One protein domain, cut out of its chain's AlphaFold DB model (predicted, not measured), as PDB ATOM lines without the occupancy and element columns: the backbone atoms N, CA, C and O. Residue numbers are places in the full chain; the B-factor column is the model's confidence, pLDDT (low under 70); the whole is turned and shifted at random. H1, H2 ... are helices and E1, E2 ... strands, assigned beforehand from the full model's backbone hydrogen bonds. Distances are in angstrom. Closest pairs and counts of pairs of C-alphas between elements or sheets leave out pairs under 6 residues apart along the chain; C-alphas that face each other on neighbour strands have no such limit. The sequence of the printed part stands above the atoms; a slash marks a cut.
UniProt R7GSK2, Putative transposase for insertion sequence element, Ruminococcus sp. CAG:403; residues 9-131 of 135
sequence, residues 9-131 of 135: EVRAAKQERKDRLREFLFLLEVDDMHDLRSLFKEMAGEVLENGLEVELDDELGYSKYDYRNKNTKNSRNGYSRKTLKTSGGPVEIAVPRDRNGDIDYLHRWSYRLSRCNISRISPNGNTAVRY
ATOM      1  N   GLU A   9     130.243 102.560 147.971       89.00
ATOM      2  CA  GLU A   9     130.527 103.371 149.165       89.00
ATOM      3  C   GLU A   9     132.030 103.595 149.373       89.00
ATOM      4  O   GLU A   9     132.488 104.719 149.582       89.00
ATOM      5  N   VAL A  10     132.836 102.538 149.235       90.88
ATOM      6  CA  VAL A  10     134.297 102.630 149.371       90.88
ATOM      7  C   VAL A  10     134.892 103.522 148.279       90.88
ATOM      8  O   VAL A  10     135.872 104.230 148.519       90.88
ATOM      9  N   ARG A  11     134.298 103.521 147.082       87.81
ATOM     10  CA  ARG A  11     134.707 104.400 145.976       87.81
ATOM     11  C   ARG A  11     134.392 105.857 146.276       87.81
ATOM     12  O   ARG A  11     135.274 106.685 146.071       87.81
ATOM     13  N   ALA A  12     133.196 106.146 146.789       91.81
ATOM     14  CA  ALA A  12     132.821 107.490 147.221       91.81
ATOM     15  C   ALA A  12     133.795 108.007 148.293       91.81
ATOM     16  O   ALA A  12     134.422 109.042 148.099       91.81
ATOM     17  N   ALA A  13     134.084 107.213 149.328       92.81
ATOM     18  CA  ALA A  13     135.046 107.591 150.368       92.81
ATOM     19  C   ALA A  13     136.494 107.747 149.852       92.81
ATOM     20  O   ALA A  13     137.293 108.506 150.405       92.81
ATOM     21  N   LYS A  14     136.907 106.996 148.821       91.12
ATOM     22  CA  LYS A  14     138.207 107.212 148.152       91.12
ATOM     23  C   LYS A  14     138.210 108.509 147.346       91.12
ATOM     24  O   LYS A  14     139.241 109.175 147.312       91.12
ATOM     25  N   GLN A  15     137.093 108.838 146.703       91.88
ATOM     26  CA  GLN A  15     136.937 110.060 145.924       91.88
ATOM     27  C   GLN A  15     136.985 111.285 146.840       91.88
ATOM     28  O   GLN A  15     137.848 112.130 146.643       91.88
ATOM     29  N   GLU A  16     136.220 111.290 147.931       95.00
ATOM     30  CA  GLU A  16     136.246 112.361 148.935       95.00
ATOM     31  C   GLU A  16     137.649 112.595 149.509       95.00
ATOM     32  O   GLU A  16     138.101 113.730 149.634       95.00
ATOM     33  N   ARG A  17     138.385 111.519 149.821       94.12
ATOM     34  CA  ARG A  17     139.776 111.630 150.286       94.12
ATOM     35  C   ARG A  17     140.691 112.261 149.241       94.12
ATOM     36  O   ARG A  17     141.562 113.048 149.599       94.12
ATOM     37  N   LYS A  18     140.514 111.917 147.964       95.00
ATOM     38  CA  LYS A  18     141.281 112.522 146.867       95.00
ATOM     39  C   LYS A  18     140.912 113.981 146.652       95.00
ATOM     40  O   LYS A  18     141.805 114.766 146.364       95.00
ATOM     41  N   ASP A  19     139.642 114.332 146.794       95.94
ATOM     42  CA  ASP A  19     139.171 115.701 146.599       95.94
ATOM     43  C   ASP A  19     139.709 116.615 147.702       95.94
ATOM     44  O   ASP A  19     140.303 117.642 147.392       95.94
ATOM     45  N   ARG A  20     139.673 116.168 148.966       95.31
ATOM     46  CA  ARG A  20     140.327 116.880 150.080       95.31
ATOM     47  C   ARG A  20     141.835 117.015 149.886       95.31
ATOM     48  O   ARG A  20     142.405 118.060 150.171       95.31
ATOM     49  N   LEU A  21     142.495 115.962 149.399       92.25
ATOM     50  CA  LEU A  21     143.932 116.007 149.129       92.25
ATOM     51  C   LEU A  21     144.264 116.990 147.997       92.25
ATOM     52  O   LEU A  21     145.259 117.695 148.088       92.25
ATOM     53  N   ARG A  22     143.433 117.070 146.952       91.44
ATOM     54  CA  ARG A  22     143.594 118.045 145.863       91.44
ATOM     55  C   ARG A  22     143.381 119.472 146.338       91.44
ATOM     56  O   ARG A  22     144.172 120.333 145.985       91.44
ATOM     57  N   GLU A  23     142.345 119.699 147.136       93.31
ATOM     58  CA  GLU A  23     142.079 121.000 147.748       93.31
ATOM     59  C   GLU A  23     143.262 121.443 148.614       93.31
ATOM     60  O   GLU A  23     143.764 122.548 148.452       93.31
ATOM     61  N   PHE A  24     143.782 120.549 149.455       91.44
ATOM     62  CA  PHE A  24     144.948 120.821 150.290       91.44
ATOM     63  C   PHE A  24     146.209 121.147 149.476       91.44
ATOM     64  O   PHE A  24     146.890 122.124 149.774       91.44
ATOM     65  N   LEU A  25     146.512 120.361 148.434       91.12
ATOM     66  CA  LEU A  25     147.668 120.619 147.565       91.12
ATOM     67  C   LEU A  25     147.532 121.936 146.793       91.12
ATOM     68  O   LEU A  25     148.527 122.622 146.593       91.12
ATOM     69  N   PHE A  26     146.310 122.298 146.396       89.94
ATOM     70  CA  PHE A  26     146.031 123.565 145.727       89.94
ATOM     71  C   PHE A  26     146.206 124.761 146.671       89.94
ATOM     72  O   PHE A  26     146.816 125.753 146.291       89.94
ATOM     73  N   LEU A  27     145.719 124.659 147.914       90.81
ATOM     74  CA  LEU A  27     145.864 125.713 148.927       90.81
ATOM     75  C   LEU A  27     147.322 125.997 149.303       90.81
ATOM     76  O   LEU A  27     147.638 127.111 149.707       90.81
ATOM     77  N   LEU A  28     148.187 124.990 149.204       90.81
ATOM     78  CA  LEU A  28     149.612 125.102 149.508       90.81
ATOM     79  C   LEU A  28     150.471 125.374 148.267       90.81
ATOM     80  O   LEU A  28     151.692 125.290 148.366       90.81
ATOM     81  N   GLU A  29     149.839 125.668 147.125       90.25
ATOM     82  CA  GLU A  29     150.502 126.027 145.862       90.25
ATOM     83  C   GLU A  29     151.585 125.012 145.442       90.25
ATOM     84  O   GLU A  29     152.659 125.365 144.964       90.25
ATOM     85  N   VAL A  30     151.318 123.717 145.652       91.81
ATOM     86  CA  VAL A  30     152.271 122.652 145.320       91.81
ATOM     87  C   VAL A  30     152.145 122.283 143.846       91.81
ATOM     88  O   VAL A  30     151.269 121.498 143.470       91.81
ATOM     89  N   ASP A  31     153.062 122.797 143.031       88.25
ATOM     90  CA  ASP A  31     153.083 122.554 141.586       88.25
ATOM     91  C   ASP A  31     154.096 121.477 141.170       88.25
ATOM     92  O   ASP A  31     153.881 120.764 140.182       88.25
ATOM     93  N   ASP A  32     155.188 121.312 141.923       91.62
ATOM     94  CA  ASP A  32     156.268 120.396 141.570       91.62
ATOM     95  C   ASP A  32     156.663 119.398 142.683       91.62
ATOM     96  O   ASP A  32     156.136 119.350 143.800       91.62
ATOM     97  N   MET A  33     157.611 118.517 142.349       88.62
ATOM     98  CA  MET A  33     158.113 117.507 143.284       88.62
ATOM     99  C   MET A  33     159.011 118.105 144.383       88.62
ATOM    100  O   MET A  33     159.177 117.509 145.451       88.62
ATOM    101  N   HIS A  34     159.638 119.250 144.129       88.38
ATOM    102  CA  HIS A  34     160.436 119.964 145.113       88.38
ATOM    103  C   HIS A  34     159.538 120.580 146.196       88.38
ATOM    104  O   HIS A  34     159.810 120.377 147.381       88.38
ATOM    105  N   ASP A  35     158.438 121.217 145.810       89.12
ATOM    106  CA  ASP A  35     157.448 121.837 146.690       89.12
ATOM    107  C   ASP A  35     156.762 120.789 147.554       89.12
ATOM    108  O   ASP A  35     156.716 120.907 148.779       89.12
ATOM    109  N   LEU A  36     156.367 119.664 146.951       89.88
ATOM    110  CA  LEU A  36     155.810 118.540 147.698       89.88
ATOM    111  C   LEU A  36     156.823 117.963 148.706       89.88
ATOM    112  O   LEU A  36     156.444 117.516 149.791       89.88
ATOM    113  N   ARG A  37     158.126 117.985 148.391       88.06
ATOM    114  CA  ARG A  37     159.170 117.547 149.329       88.06
ATOM    115  C   ARG A  37     159.400 118.555 150.456       88.06
ATOM    116  O   ARG A  37     159.702 118.127 151.569       88.06
ATOM    117  N   SER A  38     159.270 119.850 150.190       88.38
ATOM    118  CA  SER A  38     159.326 120.899 151.214       88.38
ATOM    119  C   SER A  38     158.125 120.805 152.154       88.38
ATOM    120  O   SER A  38     158.315 120.693 153.363       88.38
ATOM    121  N   LEU A  39     156.919 120.659 151.604       90.56
ATOM    122  CA  LEU A  39     155.699 120.439 152.375       90.56
ATOM    123  C   LEU A  39     155.795 119.204 153.276       90.56
ATOM    124  O   LEU A  39     155.405 119.235 154.441       90.56
ATOM    125  N   PHE A  40     156.351 118.101 152.770       89.44
ATOM    126  CA  PHE A  40     156.536 116.905 153.590       89.44
ATOM    127  C   PHE A  40     157.469 117.149 154.786       89.44
ATOM    128  O   PHE A  40     157.238 116.602 155.864       89.44
ATOM    129  N   LYS A  41     158.515 117.971 154.622       88.44
ATOM    130  CA  LYS A  41     159.413 118.338 155.728       88.44
ATOM    131  C   LYS A  41     158.700 119.190 156.771       88.44
ATOM    132  O   LYS A  41     158.871 118.924 157.956       88.44
ATOM    133  N   GLU A  42     157.911 120.167 156.337       89.12
ATOM    134  CA  GLU A  42     157.134 121.033 157.229       89.12
ATOM    135  C   GLU A  42     156.089 120.230 158.003       89.12
ATOM    136  O   GLU A  42     156.053 120.284 159.228       89.12
ATOM    137  N   MET A  43     155.325 119.383 157.311       90.56
ATOM    138  CA  MET A  43     154.351 118.485 157.934       90.56
ATOM    139  C   MET A  43     155.009 117.543 158.948       90.56
ATOM    140  O   MET A  43     154.479 117.331 160.038       90.56
ATOM    141  N   ALA A  44     156.167 116.972 158.609       87.75
ATOM    142  CA  ALA A  44     156.914 116.133 159.538       87.75
ATOM    143  C   ALA A  44     157.392 116.927 160.764       87.75
ATOM    144  O   ALA A  44     157.316 116.409 161.876       87.75
ATOM    145  N   GLY A  45     157.860 118.164 160.576       88.62
ATOM    146  CA  GLY A  45     158.239 119.067 161.665       88.62
ATOM    147  C   GLY A  45     157.069 119.351 162.603       88.62
ATOM    148  O   GLY A  45     157.182 119.110 163.800       88.62
ATOM    149  N   GLU A  46     155.920 119.733 162.049       90.75
ATOM    150  CA  GLU A  46     154.697 120.045 162.796       90.75
ATOM    151  C   GLU A  46     154.212 118.860 163.648       90.75
ATOM    152  O   GLU A  46     153.863 119.009 164.819       90.75
ATOM    153  N   VAL A  47     154.223 117.645 163.091       89.56
ATOM    154  CA  VAL A  47     153.845 116.430 163.835       89.56
ATOM    155  C   VAL A  47     154.801 116.172 165.001       89.56
ATOM    156  O   VAL A  47     154.366 115.757 166.078       89.56
ATOM    157  N   LEU A  48     156.099 116.410 164.801       86.69
ATOM    158  CA  LEU A  48     157.107 116.230 165.844       86.69
ATOM    159  C   LEU A  48     156.978 117.287 166.943       86.69
ATOM    160  O   LEU A  48     157.027 116.939 168.120       86.69
ATOM    161  N   GLU A  49     156.791 118.555 166.585       90.44
ATOM    162  CA  GLU A  49     156.630 119.651 167.546       90.44
ATOM    163  C   GLU A  49     155.377 119.474 168.403       90.44
ATOM    164  O   GLU A  49     155.468 119.519 169.630       90.44
ATOM    165  N   ASN A  50     154.236 119.163 167.781       90.56
ATOM    166  CA  ASN A  50     152.993 118.888 168.504       90.56
ATOM    167  C   ASN A  50     153.127 117.684 169.438       90.56
ATOM    168  O   ASN A  50     152.645 117.706 170.568       90.56
ATOM    169  N   GLY A  51     153.814 116.634 168.991       88.94
ATOM    170  CA  GLY A  51     154.085 115.480 169.835       88.94
ATOM    171  C   GLY A  51     154.933 115.822 171.066       88.94
ATOM    172  O   GLY A  51     154.637 115.358 172.167       88.94
ATOM    173  N   LEU A  52     155.970 116.643 170.896       88.25
ATOM    174  CA  LEU A  52     156.826 117.092 171.997       88.25
ATOM    175  C   LEU A  52     156.085 118.020 172.970       88.25
ATOM    176  O   LEU A  52     156.345 117.975 174.170       88.25
ATOM    177  N   GLU A  53     155.168 118.846 172.469       89.56
ATOM    178  CA  GLU A  53     154.315 119.707 173.293       89.56
ATOM    179  C   GLU A  53     153.394 118.906 174.212       89.56
ATOM    180  O   GLU A  53     153.293 119.223 175.397       89.56
ATOM    181  N   VAL A  54     152.781 117.842 173.689       89.19
ATOM    182  CA  VAL A  54     151.921 116.950 174.479       89.19
ATOM    183  C   VAL A  54     152.720 116.249 175.575       89.19
ATOM    184  O   VAL A  54     152.282 116.209 176.719       89.19
ATOM    185  N   GLU A  55     153.922 115.755 175.271       86.81
ATOM    186  CA  GLU A  55     154.752 115.134 176.312       86.81
ATOM    187  C   GLU A  55     155.191 116.129 177.392       86.81
ATOM    188  O   GLU A  55     155.314 115.755 178.559       86.81
ATOM    189  N   LEU A  56     155.404 117.396 177.031       88.06
ATOM    190  CA  LEU A  56     155.694 118.440 178.009       88.06
ATOM    191  C   LEU A  56     154.487 118.748 178.903       88.06
ATOM    192  O   LEU A  56     154.667 118.983 180.098       88.06
ATOM    193  N   ASP A  57     153.282 118.761 178.334       89.50
ATOM    194  CA  ASP A  57     152.043 118.926 179.097       89.50
ATOM    195  C   ASP A  57     151.846 117.777 180.092       89.50
ATOM    196  O   ASP A  57     151.549 118.036 181.260       89.50
ATOM    197  N   ASP A  58     152.082 116.534 179.665       87.25
ATOM    198  CA  ASP A  58     151.969 115.346 180.517       87.25
ATOM    199  C   ASP A  58     152.962 115.379 181.691       87.25
ATOM    200  O   ASP A  58     152.598 115.098 182.833       87.25
ATOM    201  N   GLU A  59     154.217 115.756 181.433       85.56
ATOM    202  CA  GLU A  59     155.275 115.766 182.449       85.56
ATOM    203  C   GLU A  59     155.119 116.930 183.443       85.56
ATOM    204  O   GLU A  59     155.359 116.783 184.644       85.56
ATOM    205  N   LEU A  60     154.690 118.103 182.969       86.62
ATOM    206  CA  LEU A  60     154.409 119.241 183.843       86.62
ATOM    207  C   LEU A  60     153.061 119.114 184.566       86.62
ATOM    208  O   LEU A  60     152.890 119.705 185.641       86.62
ATOM    209  N   GLY A  61     152.130 118.353 183.989       87.62
ATOM    210  CA  GLY A  61     150.774 118.135 184.484       87.62
ATOM    211  C   GLY A  61     149.826 119.314 184.254       87.62
ATOM    212  O   GLY A  61     148.827 119.424 184.961       87.62
ATOM    213  N   TYR A  62     150.147 120.223 183.330       88.25
ATOM    214  CA  TYR A  62     149.308 121.376 182.995       88.25
ATOM    215  C   TYR A  62     149.538 121.822 181.547       88.25
ATOM    216  O   TYR A  62     150.648 121.701 181.028       88.25
ATOM    217  N   SER A  63     148.503 122.381 180.915       88.56
ATOM    218  CA  SER A  63     148.549 122.821 179.517       88.56
ATOM    219  C   SER A  63     149.237 124.177 179.335       88.56
ATOM    220  O   SER A  63     149.425 124.966 180.271       88.56
ATOM    221  N   LYS A  64     149.595 124.512 178.093       85.69
ATOM    222  CA  LYS A  64     150.158 125.827 177.755       85.69
ATOM    223  C   LYS A  64     149.263 126.969 178.278       85.69
ATOM    224  O   LYS A  64     148.095 127.080 177.927       85.69
ATOM    225  N   TYR A  65     149.867 127.844 179.086       84.75
ATOM    226  CA  TYR A  65     149.258 128.979 179.802       84.75
ATOM    227  C   TYR A  65     148.461 128.668 181.080       84.75
ATOM    228  O   TYR A  65     148.196 129.609 181.828       84.75
ATOM    229  N   ASP A  66     148.212 127.405 181.436       87.44
ATOM    230  CA  ASP A  66     147.569 127.044 182.714       87.44
ATOM    231  C   ASP A  66     148.579 126.890 183.874       87.44
ATOM    232  O   ASP A  66     148.531 125.985 184.701       87.44
ATOM    233  N   TYR A  67     149.558 127.796 183.953       80.19
ATOM    234  CA  TYR A  67     150.674 127.694 184.908       80.19
ATOM    235  C   TYR A  67     150.270 127.895 186.378       80.19
ATOM    236  O   TYR A  67     151.103 127.713 187.271       80.19
ATOM    237  N   ARG A  68     149.036 128.349 186.628       83.81
ATOM    238  CA  ARG A  68     148.483 128.566 187.972       83.81
ATOM    239  C   ARG A  68     147.935 127.278 188.575       83.81
ATOM    240  O   ARG A  68     147.908 127.164 189.795       83.81
ATOM    241  N   ASN A  69     147.541 126.325 187.736       83.38
ATOM    242  CA  ASN A  69     146.949 125.062 188.140       83.38
ATOM    243  C   ASN A  69     147.971 123.922 188.027       83.38
ATOM    244  O   ASN A  69     147.766 122.941 187.321       83.38
ATOM    245  N   LYS A  70     149.122 124.084 188.690       81.44
ATOM    246  CA  LYS A  70     150.200 123.091 188.670       81.44
ATOM    247  C   LYS A  70     150.607 122.675 190.074       81.44
ATOM    248  O   LYS A  70     150.679 123.495 190.988       81.44
ATOM    249  N   ASN A  71     150.969 121.404 190.199       80.94
ATOM    250  CA  ASN A  71     151.450 120.813 191.448       80.94
ATOM    251  C   ASN A  71     152.987 120.808 191.551       80.94
ATOM    252  O   ASN A  71     153.545 120.405 192.569       80.94
ATOM    253  N   THR A  72     153.686 121.252 190.500       82.56
ATOM    254  CA  THR A  72     155.148 121.199 190.386       82.56
ATOM    255  C   THR A  72     155.785 122.593 190.458       82.56
ATOM    256  O   THR A  72     155.194 123.610 190.089       82.56
ATOM    257  N   LYS A  73     157.042 122.657 190.924       86.31
ATOM    258  CA  LYS A  73     157.850 123.895 190.890       86.31
ATOM    259  C   LYS A  73     158.423 124.185 189.497       86.31
ATOM    260  O   LYS A  73     158.793 125.326 189.231       86.31
ATOM    261  N   ASN A  74     158.477 123.178 188.620       87.31
ATOM    262  CA  ASN A  74     159.001 123.317 187.265       87.31
ATOM    263  C   ASN A  74     158.051 124.154 186.390       87.31
ATOM    264  O   ASN A  74     156.874 124.341 186.704       87.31
ATOM    265  N   SER A  75     158.571 124.725 185.311       87.94
ATOM    266  CA  SER A  75     157.811 125.560 184.384       87.94
ATOM    267  C   SER A  75     158.387 125.481 182.981       87.94
ATOM    268  O   SER A  75     159.592 125.329 182.825       87.94
ATOM    269  N   ARG A  76     157.550 125.708 181.971       89.75
ATOM    270  CA  ARG A  76     157.979 125.895 180.576       89.75
ATOM    271  C   ARG A  76     159.007 127.041 180.456       89.75
ATOM    272  O   ARG A  76     158.863 128.077 181.104       89.75
ATOM    273  N   ASN A  77     160.026 126.863 179.617       90.75
ATOM    274  CA  ASN A  77     161.144 127.788 179.394       90.75
ATOM    275  C   ASN A  77     161.410 128.000 177.894       90.75
ATOM    276  O   ASN A  77     162.525 127.832 177.397       90.75
ATOM    277  N   GLY A  78     160.349 128.351 177.166       89.12
ATOM    278  CA  GLY A  78     160.410 128.608 175.732       89.12
ATOM    279  C   GLY A  78     160.787 127.374 174.912       89.12
ATOM    280  O   GLY A  78     160.505 126.238 175.296       89.12
ATOM    281  N   TYR A  79     161.425 127.628 173.770       89.94
ATOM    282  CA  TYR A  79     161.760 126.618 172.771       89.94
ATOM    283  C   TYR A  79     163.243 126.675 172.419       89.94
ATOM    284  O   TYR A  79     163.868 127.738 172.418       89.94
ATOM    285  N   SER A  80     163.813 125.522 172.088       88.50
ATOM    286  CA  SER A  80     165.162 125.395 171.548       88.50
ATOM    287  C   SER A  80     165.098 124.815 170.146       88.50
ATOM    288  O   SER A  80     164.517 123.756 169.931       88.50
ATOM    289  N   ARG A  81     165.749 125.487 169.197       89.62
ATOM    290  CA  ARG A  81     165.845 125.004 167.818       89.62
ATOM    291  C   ARG A  81     166.805 123.826 167.720       89.62
ATOM    292  O   ARG A  81     167.902 123.868 168.290       89.62
ATOM    293  N   LYS A  82     166.402 122.781 167.001       85.50
ATOM    294  CA  LYS A  82     167.240 121.618 166.700       85.50
ATOM    295  C   LYS A  82     166.996 121.139 165.278       85.50
ATOM    296  O   LYS A  82     165.861 121.052 164.832       85.50
ATOM    297  N   THR A  83     168.073 120.756 164.601       85.38
ATOM    298  CA  THR A  83     168.005 120.177 163.257       85.38
ATOM    299  C   THR A  83     168.137 118.660 163.334       85.38
ATOM    300  O   THR A  83     169.140 118.125 163.826       85.38
ATOM    301  N   LEU A  84     167.120 117.968 162.835       82.50
ATOM    302  CA  LEU A  84     167.043 116.519 162.737       82.50
ATOM    303  C   LEU A  84     167.318 116.076 161.300       82.50
ATOM    304  O   LEU A  84     166.824 116.673 160.348       82.50
ATOM    305  N   LYS A  85     168.091 115.005 161.126       81.19
ATOM    306  CA  LYS A  85     168.227 114.319 159.834       81.19
ATOM    307  C   LYS A  85     167.081 113.340 159.685       81.19
ATOM    308  O   LYS A  85     166.985 112.427 160.491       81.19
ATOM    309  N   THR A  86     166.267 113.500 158.652       77.62
ATOM    310  CA  THR A  86     165.253 112.522 158.243       77.62
ATOM    311  C   THR A  86     165.611 111.956 156.867       77.62
ATOM    312  O   THR A  86     166.485 112.487 156.178       77.62
ATOM    313  N   SER A  87     164.929 110.897 156.425       78.00
ATOM    314  CA  SER A  87     165.077 110.376 155.055       78.00
ATOM    315  C   SER A  87     164.706 111.409 153.983       78.00
ATOM    316  O   SER A  87     165.268 111.388 152.892       78.00
ATOM    317  N   GLY A  88     163.800 112.339 154.306       74.75
ATOM    318  CA  GLY A  88     163.402 113.454 153.443       74.75
ATOM    319  C   GLY A  88     164.383 114.631 153.439       74.75
ATOM    320  O   GLY A  88     164.189 115.581 152.682       74.75
ATOM    321  N   GLY A  89     165.439 114.584 154.257       83.25
ATOM    322  CA  GLY A  89     166.426 115.650 154.427       83.25
ATOM    323  C   GLY A  89     166.446 116.241 155.843       83.25
ATOM    324  O   GLY A  89     165.805 115.708 156.755       83.25
ATOM    325  N   PRO A  90     167.221 117.317 156.063       85.69
ATOM    326  CA  PRO A  90     167.235 118.013 157.342       85.69
ATOM    327  C   PRO A  90     165.888 118.706 157.584       85.69
ATOM    328  O   PRO A  90     165.352 119.342 156.678       85.69
ATOM    329  N   VAL A  91     165.372 118.575 158.803       88.38
ATOM    330  CA  VAL A  91     164.167 119.253 159.295       88.38
ATOM    331  C   VAL A  91     164.561 120.018 160.550       88.38
ATOM    332  O   VAL A  91     165.179 119.449 161.454       88.38
ATOM    333  N   GLU A  92     164.270 121.311 160.589       88.62
ATOM    334  CA  GLU A  92     164.435 122.124 161.791       88.62
ATOM    335  C   GLU A  92     163.141 122.085 162.597       88.62
ATOM    336  O   GLU A  92     162.068 122.227 162.024       88.62
ATOM    337  N   ILE A  93     163.260 121.856 163.904       90.12
ATOM    338  CA  ILE A  93     162.127 121.831 164.826       90.12
ATOM    339  C   ILE A  93     162.395 122.695 166.061       90.12
ATOM    340  O   ILE A  93     163.534 122.801 166.544       90.12
ATOM    341  N   ALA A  94     161.335 123.278 166.602       91.25
ATOM    342  CA  ALA A  94     161.289 123.981 167.871       91.25
ATOM    343  C   ALA A  94     160.941 123.003 169.004       91.25
ATOM    344  O   ALA A  94     159.788 122.681 169.264       91.25
ATOM    345  N   VAL A  95     161.960 122.538 169.727       88.94
ATOM    346  CA  VAL A  95     161.763 121.624 170.859       88.94
ATOM    347  C   VAL A  95     161.371 122.424 172.099       88.94
ATOM    348  O   VAL A  95     162.145 123.300 172.509       88.94
ATOM    349  N   PRO A  96     160.215 122.145 172.719       90.81
ATOM    350  CA  PRO A  96     159.802 122.841 173.923       90.81
ATOM    351  C   PRO A  96     160.697 122.427 175.101       90.81
ATOM    352  O   PRO A  96     161.239 121.321 175.141       90.81
ATOM    353  N   ARG A  97     160.933 123.351 176.036       88.06
ATOM    354  CA  ARG A  97     161.838 123.132 177.174       88.06
ATOM    355  C   ARG A  97     161.168 123.428 178.497       88.06
ATOM    356  O   ARG A  97     160.338 124.328 178.598       88.06
ATOM    357  N   ASP A  98     161.625 122.742 179.533       89.88
ATOM    358  CA  ASP A  98     161.361 123.085 180.920       89.88
ATOM    359  C   ASP A  98     162.497 123.938 181.516       89.88
ATOM    360  O   ASP A  98     163.571 124.114 180.927       89.88
ATOM    361  N   ARG A  99     162.233 124.544 182.675       88.94
ATOM    362  CA  ARG A  99     163.127 125.506 183.328       88.94
ATOM    363  C   ARG A  99     164.225 124.828 184.126       88.94
ATOM    364  O   ARG A  99     165.328 125.366 184.177       88.94
ATOM    365  N   ASN A 100     163.930 123.680 184.723       86.06
ATOM    366  CA  ASN A 100     164.924 122.921 185.469       86.06
ATOM    367  C   ASN A 100     165.901 122.195 184.532       86.06
ATOM    368  O   ASN A 100     167.064 122.023 184.878       86.06
ATOM    369  N   GLY A 101     165.454 121.852 183.320       80.44
ATOM    370  CA  GLY A 101     166.240 121.085 182.360       80.44
ATOM    371  C   GLY A 101     166.333 119.608 182.733       80.44
ATOM    372  O   GLY A 101     167.272 118.942 182.305       80.44
ATOM    373  N   ASP A 102     165.377 119.119 183.525       72.88
ATOM    374  CA  ASP A 102     165.367 117.751 184.050       72.88
ATOM    375  C   ASP A 102     164.975 116.730 182.966       72.88
ATOM    376  O   ASP A 102     165.196 115.529 183.121       72.88
ATOM    377  N   ILE A 103     164.395 117.192 181.852       68.62
ATOM    378  CA  ILE A 103     163.758 116.328 180.860       68.62
ATOM    379  C   ILE A 103     164.548 116.346 179.546       68.62
ATOM    380  O   ILE A 103     164.646 117.368 178.859       68.62
ATOM    381  N   ASP A 104     165.073 115.181 179.154       68.12
ATOM    382  CA  ASP A 104     165.615 114.958 177.810       68.12
ATOM    383  C   ASP A 104     164.547 114.356 176.883       68.12
ATOM    384  O   ASP A 104     164.428 113.139 176.711       68.12
ATOM    385  N   TYR A 105     163.750 115.235 176.269       67.12
ATOM    386  CA  TYR A 105     162.650 114.864 175.369       67.12
ATOM    387  C   TYR A 105     163.118 114.053 174.153       67.12
ATOM    388  O   TYR A 105     162.386 113.200 173.652       67.12
ATOM    389  N   LEU A 106     164.351 114.278 173.678       63.31
ATOM    390  CA  LEU A 106     164.862 113.585 172.494       63.31
ATOM    391  C   LEU A 106     165.242 112.136 172.777       63.31
ATOM    392  O   LEU A 106     165.137 111.318 171.870       63.31
ATOM    393  N   HIS A 107     165.641 111.810 174.005       62.66
ATOM    394  CA  HIS A 107     165.883 110.426 174.402       62.66
ATOM    395  C   HIS A 107     164.569 109.640 174.456       62.66
ATOM    396  O   HIS A 107     164.464 108.555 173.900       62.66
ATOM    397  N   ARG A 108     163.507 110.204 175.041       62.56
ATOM    398  CA  ARG A 108     162.207 109.515 175.120       62.56
ATOM    399  C   ARG A 108     161.556 109.340 173.742       62.56
ATOM    400  O   ARG A 108     161.066 108.256 173.415       62.56
ATOM    401  N   TRP A 109     161.636 110.368 172.894       63.84
ATOM    402  CA  TRP A 109     161.167 110.288 171.511       63.84
ATOM    403  C   TRP A 109     162.060 109.431 170.615       63.84
ATOM    404  O   TRP A 109     161.528 108.840 169.678       63.84
ATOM    405  N   SER A 110     163.367 109.292 170.871       57.78
ATOM    406  CA  SER A 110     164.220 108.407 170.065       57.78
ATOM    407  C   SER A 110     163.801 106.944 170.195       57.78
ATOM    408  O   SER A 110     163.814 106.239 169.190       57.78
ATOM    409  N   TYR A 111     163.335 106.491 171.366       54.19
ATOM    410  CA  TYR A 111     162.796 105.133 171.518       54.19
ATOM    411  C   TYR A 111     161.489 104.936 170.747       54.19
ATOM    412  O   TYR A 111     161.330 103.926 170.057       54.19
ATOM    413  N   ARG A 112     160.571 105.914 170.793       55.72
ATOM    414  CA  ARG A 112     159.294 105.877 170.053       55.72
ATOM    415  C   ARG A 112     159.497 106.003 168.536       55.72
ATOM    416  O   ARG A 112     158.791 105.362 167.759       55.72
ATOM    417  N   LEU A 113     160.493 106.785 168.124       51.31
ATOM    418  CA  LEU A 113     160.893 107.023 166.739       51.31
ATOM    419  C   LEU A 113     162.049 106.132 166.282       51.31
ATOM    420  O   LEU A 113     162.574 106.370 165.204       51.31
ATOM    421  N   SER A 114     162.438 105.094 167.024       48.12
ATOM    422  CA  SER A 114     163.539 104.186 166.644       48.12
ATOM    423  C   SER A 114     163.281 103.436 165.325       48.12
ATOM    424  O   SER A 114     164.187 102.847 164.742       48.12
ATOM    425  N   ARG A 115     162.048 103.508 164.805       47.28
ATOM    426  CA  ARG A 115     161.661 103.074 163.451       47.28
ATOM    427  C   ARG A 115     161.910 104.109 162.348       47.28
ATOM    428  O   ARG A 115     161.821 103.774 161.170       47.28
ATOM    429  N   CYS A 116     162.231 105.344 162.706       47.34
ATOM    430  CA  CYS A 116     162.596 106.432 161.815       47.34
ATOM    431  C   CYS A 116     164.104 106.676 161.967       47.34
ATOM    432  O   CYS A 116     164.591 106.881 163.073       47.34
ATOM    433  N   ASN A 117     164.862 106.668 160.868       54.75
ATOM    434  CA  ASN A 117     166.306 106.951 160.852       54.75
ATOM    435  C   ASN A 117     166.602 108.429 161.188       54.75
ATOM    436  O   ASN A 117     167.066 109.185 160.335       54.75
ATOM    437  N   ILE A 118     166.296 108.856 162.413       57.00
ATOM    438  CA  ILE A 118     166.427 110.232 162.878       57.00
ATOM    439  C   ILE A 118     167.729 110.373 163.658       57.00
ATOM    440  O   ILE A 118     167.975 109.666 164.631       57.00
ATOM    441  N   SER A 119     168.595 111.287 163.219       60.25
ATOM    442  CA  SER A 119     169.856 111.588 163.909       60.25
ATOM    443  C   SER A 119     170.039 113.087 164.097       60.25
ATOM    444  O   SER A 119     169.616 113.891 163.262       60.25
ATOM    445  N   ARG A 120     170.670 113.478 165.206       57.41
ATOM    446  CA  ARG A 120     170.956 114.885 165.499       57.41
ATOM    447  C   ARG A 120     172.156 115.350 164.679       57.41
ATOM    448  O   ARG A 120     173.184 114.671 164.654       57.41
ATOM    449  N   ILE A 121     172.049 116.517 164.043       56.69
ATOM    450  CA  ILE A 121     173.190 117.164 163.378       56.69
ATOM    451  C   ILE A 121     174.007 117.926 164.425       56.69
ATOM    452  O   ILE A 121     173.457 118.726 165.182       56.69
ATOM    453  N   SER A 122     175.314 117.662 164.493       53.66
ATOM    454  CA  SER A 122     176.250 118.490 165.261       53.66
ATOM    455  C   SER A 122     176.266 119.934 164.724       53.66
ATOM    456  O   SER A 122     176.178 120.107 163.507       53.66
ATOM    457  N   PRO A 123     176.446 120.971 165.573       50.59
ATOM    458  CA  PRO A 123     176.579 122.367 165.130       50.59
ATOM    459  C   PRO A 123     177.645 122.580 164.043       50.59
ATOM    460  O   PRO A 123     177.526 123.490 163.233       50.59
ATOM    461  N   ASN A 124     178.651 121.702 163.988       48.28
ATOM    462  CA  ASN A 124     179.768 121.776 163.043       48.28
ATOM    463  C   ASN A 124     179.533 120.957 161.753       48.28
ATOM    464  O   ASN A 124     180.479 120.685 161.020       48.28
ATOM    465  N   GLY A 125     178.307 120.481 161.501       49.16
ATOM    466  CA  GLY A 125     177.885 119.827 160.249       49.16
ATOM    467  C   GLY A 125     178.399 118.398 159.998       49.16
ATOM    468  O   GLY A 125     177.737 117.628 159.303       49.16
ATOM    469  N   ASN A 126     179.520 117.998 160.606       47.16
ATOM    470  CA  ASN A 126     180.278 116.816 160.167       47.16
ATOM    471  C   ASN A 126     180.001 115.509 160.934       47.16
ATOM    472  O   ASN A 126     180.442 114.448 160.503       47.16
ATOM    473  N   THR A 127     179.250 115.537 162.036       51.03
ATOM    474  CA  THR A 127     178.965 114.338 162.851       51.03
ATOM    475  C   THR A 127     177.475 114.219 163.155       51.03
ATOM    476  O   THR A 127     176.845 115.159 163.642       51.03
ATOM    477  N   ALA A 128     176.893 113.060 162.832       49.97
ATOM    478  CA  ALA A 128     175.549 112.685 163.251       49.97
ATOM    479  C   ALA A 128     175.657 111.887 164.553       49.97
ATOM    480  O   ALA A 128     176.236 110.802 164.552       49.97
ATOM    481  N   VAL A 129     175.112 112.412 165.649       54.25
ATOM    482  CA  VAL A 129     174.984 111.626 166.881       54.25
ATOM    483  C   VAL A 129     173.734 110.769 166.715       54.25
ATOM    484  O   VAL A 129     172.622 111.296 166.603       54.25
ATOM    485  N   ARG A 130     173.925 109.452 166.610       51.94
ATOM    486  CA  ARG A 130     172.826 108.493 166.734       51.94
ATOM    487  C   ARG A 130     172.522 108.357 168.217       51.94
ATOM    488  O   ARG A 130     173.439 108.151 169.006       51.94
ATOM    489  N   TYR A 131     171.255 108.486 168.585       47.56
ATOM    490  CA  TYR A 131     170.812 108.057 169.903       47.56
ATOM    491  C   TYR A 131     170.894 106.525 169.897       47.56
ATOM    492  O   TYR A 131     170.097 105.879 169.222       47.56
TER     493      TYR A 131
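This is residues 9 to 131 of the 135 residues of the protein "Putative transposase for insertion sequence element" of Ruminococcus sp. CAG:403 (UniProt R7GSK2). A long helix, H2, runs along one face of a twisted hairpin of strands, E1 and E2; short E3 pairs with E1, and small H3 grazes this sheet. Beyond one end of H2, residues 9 to 21 of H1 stick out as an arm. The printed part has 123 residues, with three named helices and three strands in the order H1 H2 E1 E2 H3 E3, class mixed; the sheet order is E2 E1 E3, antiparallel. The whole is loose, radius of gyration of the C-alphas 18.3 A, spanning 53 by 42 by 25 A.

Start at H1, residues 9 to 27, only just apart from H2, residues 33 to 60, at 8.4 A. H2 is on the sheet of E1, residues 76 to 86, E2, residues 89 to 98, and E3, residues 119 to 121, at a height of 8.1 A, over E2 and along it at 18 degrees on the local plane; their closest C-alphas, Gly 45 and Ile 93, are 5.7 A apart. In the hairpin E1 and E2, find N 82 and O 93 at 2.9 A; for E1 and E3, N 85 and O 119 at 2.9 A. H3, residues 105 to 112, only grazes the sheet. E2, H3, E3 form a split strand-helix-strand unit, with E1 between the strands, its crossover right-handed. Each O i to N i+4 pair is within hydrogen-bond range in H1 and H2, and 3 of 4 in H3.

Find C-alpha 9 at (130.527, 103.371, 149.165); H1 runs 27.1 A from there. H2 runs 40.8 A, E1 27.0 A, E2 28.0 A, H3 11.0 A and E3 6.5 A, ending at C-alpha 121, (173.190, 117.164, 163.378).

The farthest C-alphas, Glu 9 and Asn 124, are 54.4 A apart. The printed part has no cut; H2 to E1 is the long link. Residues 103 to 131 have pLDDT under 70.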